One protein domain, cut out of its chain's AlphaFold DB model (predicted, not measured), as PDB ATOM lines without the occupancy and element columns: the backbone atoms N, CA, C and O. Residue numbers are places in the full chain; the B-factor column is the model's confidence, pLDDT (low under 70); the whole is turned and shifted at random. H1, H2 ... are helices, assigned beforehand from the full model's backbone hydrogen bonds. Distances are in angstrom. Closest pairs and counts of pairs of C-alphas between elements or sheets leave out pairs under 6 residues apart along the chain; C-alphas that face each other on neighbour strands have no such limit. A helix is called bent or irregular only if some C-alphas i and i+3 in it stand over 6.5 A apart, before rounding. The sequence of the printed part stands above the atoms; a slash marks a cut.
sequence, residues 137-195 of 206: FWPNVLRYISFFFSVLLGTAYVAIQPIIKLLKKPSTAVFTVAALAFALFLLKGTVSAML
ATOM      1  N   PHE A 137     -13.800  22.325  22.156       88.50
ATOM      2  CA  PHE A 137     -12.716  21.737  21.360       88.50
ATOM      3  C   PHE A 137     -12.069  22.772  20.434       88.50
ATOM      4  O   PHE A 137     -10.862  23.014  20.503       88.50
ATOM      5  N   TRP A 138     -12.881  23.450  19.622       92.25
ATOM      6  CA  TRP A 138     -12.423  24.476  18.685       92.25
ATOM      7  C   TRP A 138     -11.659  25.637  19.327       92.25
ATOM      8  O   TRP A 138     -10.562  25.929  18.853       92.25
ATOM      9  N   PRO A 139     -12.136  26.298  20.403       89.94
ATOM     10  CA  PRO A 139     -11.386  27.398  21.010       89.94
ATOM     11  C   PRO A 139     -10.045  26.944  21.600       89.94
ATOM     12  O   PRO A 139      -9.091  27.723  21.613       89.94
ATOM     13  N   ASN A 140      -9.936  25.684  22.037       89.94
ATOM     14  CA  ASN A 140      -8.667  25.110  22.473       89.94
ATOM     15  C   ASN A 140      -7.704  24.939  21.285       89.94
ATOM     16  O   ASN A 140      -6.578  25.430  21.326       89.94
ATOM     17  N   VAL A 141      -8.165  24.329  20.190       92.88
ATOM     18  CA  VAL A 141      -7.368  24.130  18.966       92.88
ATOM     19  C   VAL A 141      -6.940  25.466  18.344       92.88
ATOM     20  O   VAL A 141      -5.756  25.663  18.060       92.88
ATOM     21  N   LEU A 142      -7.864  26.423  18.197       93.69
ATOM     22  CA  LEU A 142      -7.586  27.749  17.628       93.69
ATOM     23  C   LEU A 142      -6.529  28.519  18.427       93.69
ATOM     24  O   LEU A 142      -5.744  29.275  17.845       93.69
ATOM     25  N   ARG A 143      -6.468  28.320  19.746       91.94
ATOM     26  CA  ARG A 143      -5.434  28.928  20.586       91.94
ATOM     27  C   ARG A 143      -4.041  28.415  20.213       91.94
ATOM     28  O   ARG A 143      -3.123  29.222  20.073       91.94
ATOM     29  N   TYR A 144      -3.881  27.109  20.000       94.38
ATOM     30  CA  TYR A 144      -2.602  26.539  19.562       94.38
ATOM     31  C   TYR A 144      -2.234  26.962  18.145       94.38
ATOM     32  O   TYR A 144      -1.086  27.330  17.909       94.38
ATOM     33  N   ILE A 145      -3.205  26.993  17.228       93.88
ATOM     34  CA  ILE A 145      -2.999  27.492  15.862       93.88
ATOM     35  C   ILE A 145      -2.509  28.948  15.896       93.88
ATOM     36  O   ILE A 145      -1.552  29.299  15.212       93.88
ATOM     37  N   SER A 146      -3.099  29.789  16.746       93.69
ATOM     38  CA  SER A 146      -2.683  31.191  16.896       93.69
ATOM     39  C   SER A 146      -1.265  31.325  17.464       93.69
ATOM     40  O   SER A 146      -0.487  32.160  16.999       93.69
ATOM     41  N   PHE A 147      -0.887  30.485  18.436       94.44
ATOM     42  CA  PHE A 147       0.495  30.435  18.928       94.44
ATOM     43  C   PHE A 147       1.469  29.960  17.853       94.44
ATOM     44  O   PHE A 147       2.541  30.546  17.702       94.44
ATOM     45  N   PHE A 148       1.083  28.951  17.074       94.88
ATOM     46  CA  PHE A 148       1.871  28.461  15.955       94.88
ATOM     47  C   PHE A 148       2.105  29.562  14.919       94.88
ATOM     48  O   PHE A 148       3.250  29.796  14.547       94.88
ATOM     49  N   PHE A 149       1.067  30.308  14.526       95.12
ATOM     50  CA  PHE A 149       1.220  31.443  13.615       95.12
ATOM     51  C   PHE A 149       2.141  32.525  14.167       95.12
ATOM     52  O   PHE A 149       2.934  33.064  13.408       95.12
ATOM     53  N   SER A 150       2.086  32.831  15.464       94.75
ATOM     54  CA  SER A 150       2.994  33.805  16.082       94.75
ATOM     55  C   SER A 150       4.458  33.359  15.998       94.75
ATOM     56  O   SER A 150       5.325  34.122  15.569       94.75
ATOM     57  N   VAL A 151       4.734  32.093  16.330       93.75
ATOM     58  CA  VAL A 151       6.082  31.513  16.223       93.75
ATOM     59  C   VAL A 151       6.534  31.455  14.762       93.75
ATOM     60  O   VAL A 151       7.673  31.808  14.451       93.75
ATOM     61  N   LEU A 152       5.641  31.073  13.850       93.88
ATOM     62  CA  LEU A 152       5.906  31.012  12.416       93.88
ATOM     63  C   LEU A 152       6.166  32.406  11.837       93.88
ATOM     64  O   LEU A 152       7.106  32.573  11.072       93.88
ATOM     65  N   LEU A 153       5.418  33.433  12.245       92.75
ATOM     66  CA  LEU A 153       5.672  34.821  11.849       92.75
ATOM     67  C   LEU A 153       6.986  35.346  12.424       92.75
ATOM     68  O   LEU A 153       7.729  36.010  11.708       92.75
ATOM     69  N   GLY A 154       7.294  35.055  13.690       90.88
ATOM     70  CA  GLY A 154       8.549  35.474  14.317       90.88
ATOM     71  C   GLY A 154       9.767  34.855  13.631       90.88
ATOM     72  O   GLY A 154      10.723  35.554  13.292       90.88
ATOM     73  N   THR A 155       9.707  33.552  13.355       90.38
ATOM     74  CA  THR A 155      10.757  32.836  12.616       90.38
ATOM     75  C   THR A 155      10.841  33.295  11.162       90.38
ATOM     76  O   THR A 155      11.940  33.583  10.686       90.38
ATOM     77  N   ALA A 156       9.706  33.466  10.481       89.44
ATOM     78  CA  ALA A 156       9.658  34.009   9.127       89.44
ATOM     79  C   ALA A 156      10.255  35.419   9.066       89.44
ATOM     80  O   ALA A 156      11.051  35.701   8.178       89.44
ATOM     81  N   TYR A 157       9.953  36.292  10.029       88.88
ATOM     82  CA  TYR A 157      10.502  37.647  10.076       88.88
ATOM     83  C   TYR A 157      12.036  37.643  10.146       88.88
ATOM     84  O   TYR A 157      12.700  38.358   9.389       88.88
ATOM     85  N   VAL A 158      12.612  36.793  11.003       88.31
ATOM     86  CA  VAL A 158      14.072  36.630  11.108       88.31
ATOM     87  C   VAL A 158      14.656  36.004   9.837       88.31
ATOM     88  O   VAL A 158      15.717  36.435   9.384       88.31
ATOM     89  N   ALA A 159      13.958  35.050   9.220       82.56
ATOM     90  CA  ALA A 159      14.371  34.424   7.964       82.56
ATOM     91  C   ALA A 159      14.290  35.376   6.753       82.56
ATOM     92  O   ALA A 159      15.081  35.259   5.820       82.56
ATOM     93  N   ILE A 160      13.387  36.361   6.771       83.19
ATOM     94  CA  ILE A 160      13.213  37.349   5.696       83.19
ATOM     95  C   ILE A 160      14.326  38.410   5.707       83.19
ATOM     96  O   ILE A 160      14.732  38.883   4.643       83.19
ATOM     97  N   GLN A 161      14.886  38.768   6.870       81.38
ATOM     98  CA  GLN A 161      15.990  39.738   6.954       81.38
ATOM     99  C   GLN A 161      17.191  39.432   6.032       81.38
ATOM    100  O   GLN A 161      17.613  40.338   5.301       81.38
ATOM    101  N   PRO A 162      17.778  38.217   6.027       76.69
ATOM    102  CA  PRO A 162      18.853  37.893   5.098       76.69
ATOM    103  C   PRO A 162      18.360  37.902   3.650       76.69
ATOM    104  O   PRO A 162      19.067  38.424   2.797       76.69
ATOM    105  N   ILE A 163      17.136  37.439   3.371       75.31
ATOM    106  CA  ILE A 163      16.563  37.427   2.015       75.31
ATOM    107  C   ILE A 163      16.509  38.841   1.417       75.31
ATOM    108  O   ILE A 163      16.938  39.049   0.282       75.31
ATOM    109  N   ILE A 164      16.074  39.840   2.192       76.50
ATOM    110  CA  ILE A 164      16.041  41.243   1.746       76.50
ATOM    111  C   ILE A 164      17.463  41.780   1.503       76.50
ATOM    112  O   ILE A 164      17.695  42.525   0.547       76.50
ATOM    113  N   LYS A 165      18.446  41.388   2.327       73.75
ATOM    114  CA  LYS A 165      19.859  41.753   2.108       73.75
ATOM    115  C   LYS A 165      20.464  41.059   0.884       73.75
ATOM    116  O   LYS A 165      21.302  41.659   0.214       73.75
ATOM    117  N   LEU A 166      20.027  39.839   0.579       65.62
ATOM    118  CA  LEU A 166      20.420  39.079  -0.606       65.62
ATOM    119  C   LEU A 166      19.783  39.647  -1.885       65.62
ATOM    120  O   LEU A 166      20.446  39.691  -2.915       65.62
ATOM    121  N   LEU A 167      18.557  40.170  -1.838       67.19
ATOM    122  CA  LEU A 167      17.907  40.799  -3.001       67.19
ATOM    123  C   LEU A 167      18.620  42.068  -3.500       67.19
ATOM    124  O   LEU A 167      18.489  42.430  -4.665       67.19
ATOM    125  N   LYS A 168      19.431  42.720  -2.656       72.12
ATOM    126  CA  LYS A 168      20.298  43.839  -3.067       72.12
ATOM    127  C   LYS A 168      21.468  43.421  -3.964       72.12
ATOM    128  O   LYS A 168      22.084  44.287  -4.580       72.12
ATOM    129  N   LYS A 169      21.803  42.129  -4.031       77.00
ATOM    130  CA  LYS A 169      22.835  41.595  -4.927       77.00
ATOM    131  C   LYS A 169      22.164  40.765  -6.035       77.00
ATOM    132  O   LYS A 169      21.433  39.825  -5.727       77.00
ATOM    133  N   PRO A 170      22.420  41.063  -7.324       69.19
ATOM    134  CA  PRO A 170      21.677  40.468  -8.440       69.19
ATOM    135  C   PRO A 170      21.834  38.943  -8.528       69.19
ATOM    136  O   PRO A 170      20.886  38.249  -8.868       69.19
ATOM    137  N   SER A 171      22.996  38.401  -8.148       75.19
ATOM    138  CA  SER A 171      23.247  36.952  -8.153       75.19
ATOM    139  C   SER A 171      22.375  36.191  -7.145       75.19
ATOM    140  O   SER A 171      21.819  35.142  -7.460       75.19
ATOM    141  N   THR A 172      22.205  36.734  -5.941       77.56
ATOM    142  CA  THR A 172      21.426  36.087  -4.883       77.56
ATOM    143  C   THR A 172      19.923  36.270  -5.060       77.56
ATOM    144  O   THR A 172      19.171  35.385  -4.669       77.56
ATOM    145  N   ALA A 173      19.478  37.349  -5.711       76.44
ATOM    146  CA  ALA A 173      18.073  37.546  -6.076       76.44
ATOM    147  C   ALA A 173      17.532  36.409  -6.963       76.44
ATOM    148  O   ALA A 173      16.435  35.903  -6.721       76.44
ATOM    149  N   VAL A 174      18.323  35.973  -7.949       80.69
ATOM    150  CA  VAL A 174      17.952  34.868  -8.847       80.69
ATOM    151  C   VAL A 174      17.784  33.565  -8.070       80.69
ATOM    152  O   VAL A 174      16.816  32.850  -8.302       80.69
ATOM    153  N   PHE A 175      18.660  33.283  -7.103       79.81
ATOM    154  CA  PHE A 175      18.550  32.089  -6.258       79.81
ATOM    155  C   PHE A 175      17.276  32.080  -5.416       79.81
ATOM    156  O   PHE A 175      16.632  31.041  -5.309       79.81
ATOM    157  N   THR A 176      16.877  33.220  -4.848       79.88
ATOM    158  CA  THR A 176      15.643  33.297  -4.057       79.88
ATOM    159  C   THR A 176      14.406  33.052  -4.918       79.88
ATOM    160  O   THR A 176      13.514  32.305  -4.524       79.88
ATOM    161  N   VAL A 177      14.357  33.664  -6.106       85.62
ATOM    162  CA  VAL A 177      13.246  33.479  -7.052       85.62
ATOM    163  C   VAL A 177      13.222  32.045  -7.575       85.62
ATOM    164  O   VAL A 177      12.157  31.436  -7.624       85.62
ATOM    165  N   ALA A 178      14.385  31.478  -7.899       86.12
ATOM    166  CA  ALA A 178      14.512  30.091  -8.325       86.12
ATOM    167  C   ALA A 178      14.080  29.119  -7.222       86.12
ATOM    168  O   ALA A 178      13.336  28.191  -7.506       86.12
ATOM    169  N   ALA A 179      14.470  29.351  -5.966       84.19
ATOM    170  CA  ALA A 179      14.045  28.532  -4.833       84.19
ATOM    171  C   ALA A 179      12.525  28.591  -4.623       84.19
ATOM    172  O   ALA A 179      11.894  27.561  -4.391       84.19
ATOM    173  N   LEU A 180      11.920  29.774  -4.761       88.00
ATOM    174  CA  LEU A 180      10.471  29.936  -4.655       88.00
ATOM    175  C   LEU A 180       9.736  29.239  -5.810       88.00
ATOM    176  O   LEU A 180       8.781  28.498  -5.583       88.00
ATOM    177  N   ALA A 181      10.205  29.431  -7.044       90.31
ATOM    178  CA  ALA A 181       9.662  28.758  -8.219       90.31
ATOM    179  C   ALA A 181       9.819  27.233  -8.118       90.31
ATOM    180  O   ALA A 181       8.893  26.497  -8.449       90.31
ATOM    181  N   PHE A 182      10.954  26.760  -7.603       91.81
ATOM    182  CA  PHE A 182      11.230  25.346  -7.376       91.81
ATOM    183  C   PHE A 182      10.291  24.744  -6.326       91.81
ATOM    184  O   PHE A 182       9.718  23.684  -6.562       91.81
ATOM    185  N   ALA A 183      10.052  25.441  -5.211       88.38
ATOM    186  CA  ALA A 183       9.092  25.003  -4.199       88.38
ATOM    187  C   ALA A 183       7.668  24.883  -4.770       88.38
ATOM    188  O   ALA A 183       6.986  23.885  -4.534       88.38
ATOM    189  N   LEU A 184       7.232  25.859  -5.574       92.12
ATOM    190  CA  LEU A 184       5.932  25.811  -6.253       92.12
ATOM    191  C   LEU A 184       5.862  24.693  -7.298       92.12
ATOM    192  O   LEU A 184       4.827  24.039  -7.428       92.12
ATOM    193  N   PHE A 185       6.951  24.450  -8.027       92.69
ATOM    194  CA  PHE A 185       7.034  23.371  -9.006       92.69
ATOM    195  C   PHE A 185       6.923  21.998  -8.338       92.69
ATOM    196  O   PHE A 185       6.139  21.167  -8.792       92.69
ATOM    197  N   LEU A 186       7.636  21.784  -7.227       90.44
ATOM    198  CA  LEU A 186       7.515  20.562  -6.432       90.44
ATOM    199  C   LEU A 186       6.102  20.388  -5.885       90.44
ATOM    200  O   LEU A 186       5.541  19.306  -6.008       90.44
ATOM    201  N   LEU A 187       5.495  21.448  -5.347       94.06
ATOM    202  CA  LEU A 187       4.121  21.387  -4.853       94.06
ATOM    203  C   LEU A 187       3.142  21.005  -5.968       94.06
ATOM    204  O   LEU A 187       2.307  20.121  -5.779       94.06
ATOM    205  N   LYS A 188       3.278  21.620  -7.149       91.75
ATOM    206  CA  LYS A 188       2.484  21.266  -8.330       91.75
ATOM    207  C   LYS A 188       2.720  19.811  -8.740       91.75
ATOM    208  O   LYS A 188       1.753  19.132  -9.062       91.75
ATOM    209  N   GLY A 189       3.964  19.335  -8.704       88.62
ATOM    210  CA  GLY A 189       4.322  17.946  -8.993       88.62
ATOM    211  C   GLY A 189       3.679  16.966  -8.016       88.62
ATOM    212  O   GLY A 189       3.031  16.022  -8.449       88.62
ATOM    213  N   THR A 190       3.770  17.224  -6.711       92.75
ATOM    214  CA  THR A 190       3.142  16.397  -5.671       92.75
ATOM    215  C   THR A 190       1.628  16.358  -5.832       92.75
ATOM    216  O   THR A 190       1.034  15.284  -5.820       92.75
ATOM    217  N   VAL A 191       0.994  17.518  -6.022       92.56
ATOM    218  CA  VAL A 191      -0.458  17.605  -6.215       92.56
ATOM    219  C   VAL A 191      -0.878  16.895  -7.504       92.56
ATOM    220  O   VAL A 191      -1.821  16.117  -7.482       92.56
ATOM    221  N   SER A 192      -0.161  17.105  -8.608       88.06
ATOM    222  CA  SER A 192      -0.407  16.440  -9.894       88.06
ATOM    223  C   SER A 192      -0.228  14.921  -9.803       88.06
ATOM    224  O   SER A 192      -1.065  14.189 -10.320       88.06
ATOM    225  N   ALA A 193       0.790  14.445  -9.084       87.31
ATOM    226  CA  ALA A 193       1.026  13.023  -8.854       87.31
ATOM    227  C   ALA A 193      -0.073  12.384  -7.993       87.31
ATOM    228  O   ALA A 193      -0.533  11.290  -8.305       87.31
ATOM    229  N   MET A 194      -0.530  13.077  -6.946       90.38
ATOM    230  CA  MET A 194      -1.600  12.592  -6.062       90.38
ATOM    231  C   MET A 194      -2.979  12.633  -6.725       90.38
ATOM    232  O   MET A 194      -3.813  11.769  -6.476       90.38
ATOM    233  N   LEU A 195      -3.225  13.633  -7.573       88.12
ATOM    234  CA  LEU A 195      -4.477  13.786  -8.315       88.12
ATOM    235  C   LEU A 195      -4.473  13.039  -9.660       88.12
ATOM    236  O   LEU A 195      -5.496  13.012 -10.337       88.12
TER     237      LEU A 195
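This is residues 137 to 195 of the 206 residues of the protein "Uncharacterized protein ycf33" of Auxenochlorella protothecoides (UniProt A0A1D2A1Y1). Two long helices meet near their ends as a flat, open V, with a tight turn at its point and both arms free. The printed part has 59 residues, H1 then H2, with no named strand: all helix. It is extended, with a radius of gyration of the C-alphas of 16.5 A and spans of 49 by 35 by 7 A.

Find C-alpha 137 at (-12.716, 21.737, 21.360); from there H1, residues 137 to 167, runs 43.5 A, with a kink of 31 degrees near residue 159. It is neither bent nor irregular, but only just: C-alphas 159 and 162 are 6.4 A apart. H2, residues 170 to 195, runs 37.4 A to C-alpha 195 at (-4.477, 13.786, -8.315).

Look at residues 163 to 167 of H1 and 172 to 176 of H2, where alone these helices touch; the closest C-alphas, of Leu 167 and Ala 173, are 4.5 A apart. They form a helical hairpin, opposite ways at a steep tilt of 37 degrees, only just steep. O i to N i+4 pairs are within hydrogen-bond range in 25 of 27 for H1 and 20 of 22 for H2.

The farthest C-alphas, of Phe 137 and Pro 170, are 49.2 A apart. The printed part has no cut, and pLDDT is under 70 at residues 166, 167 and 170.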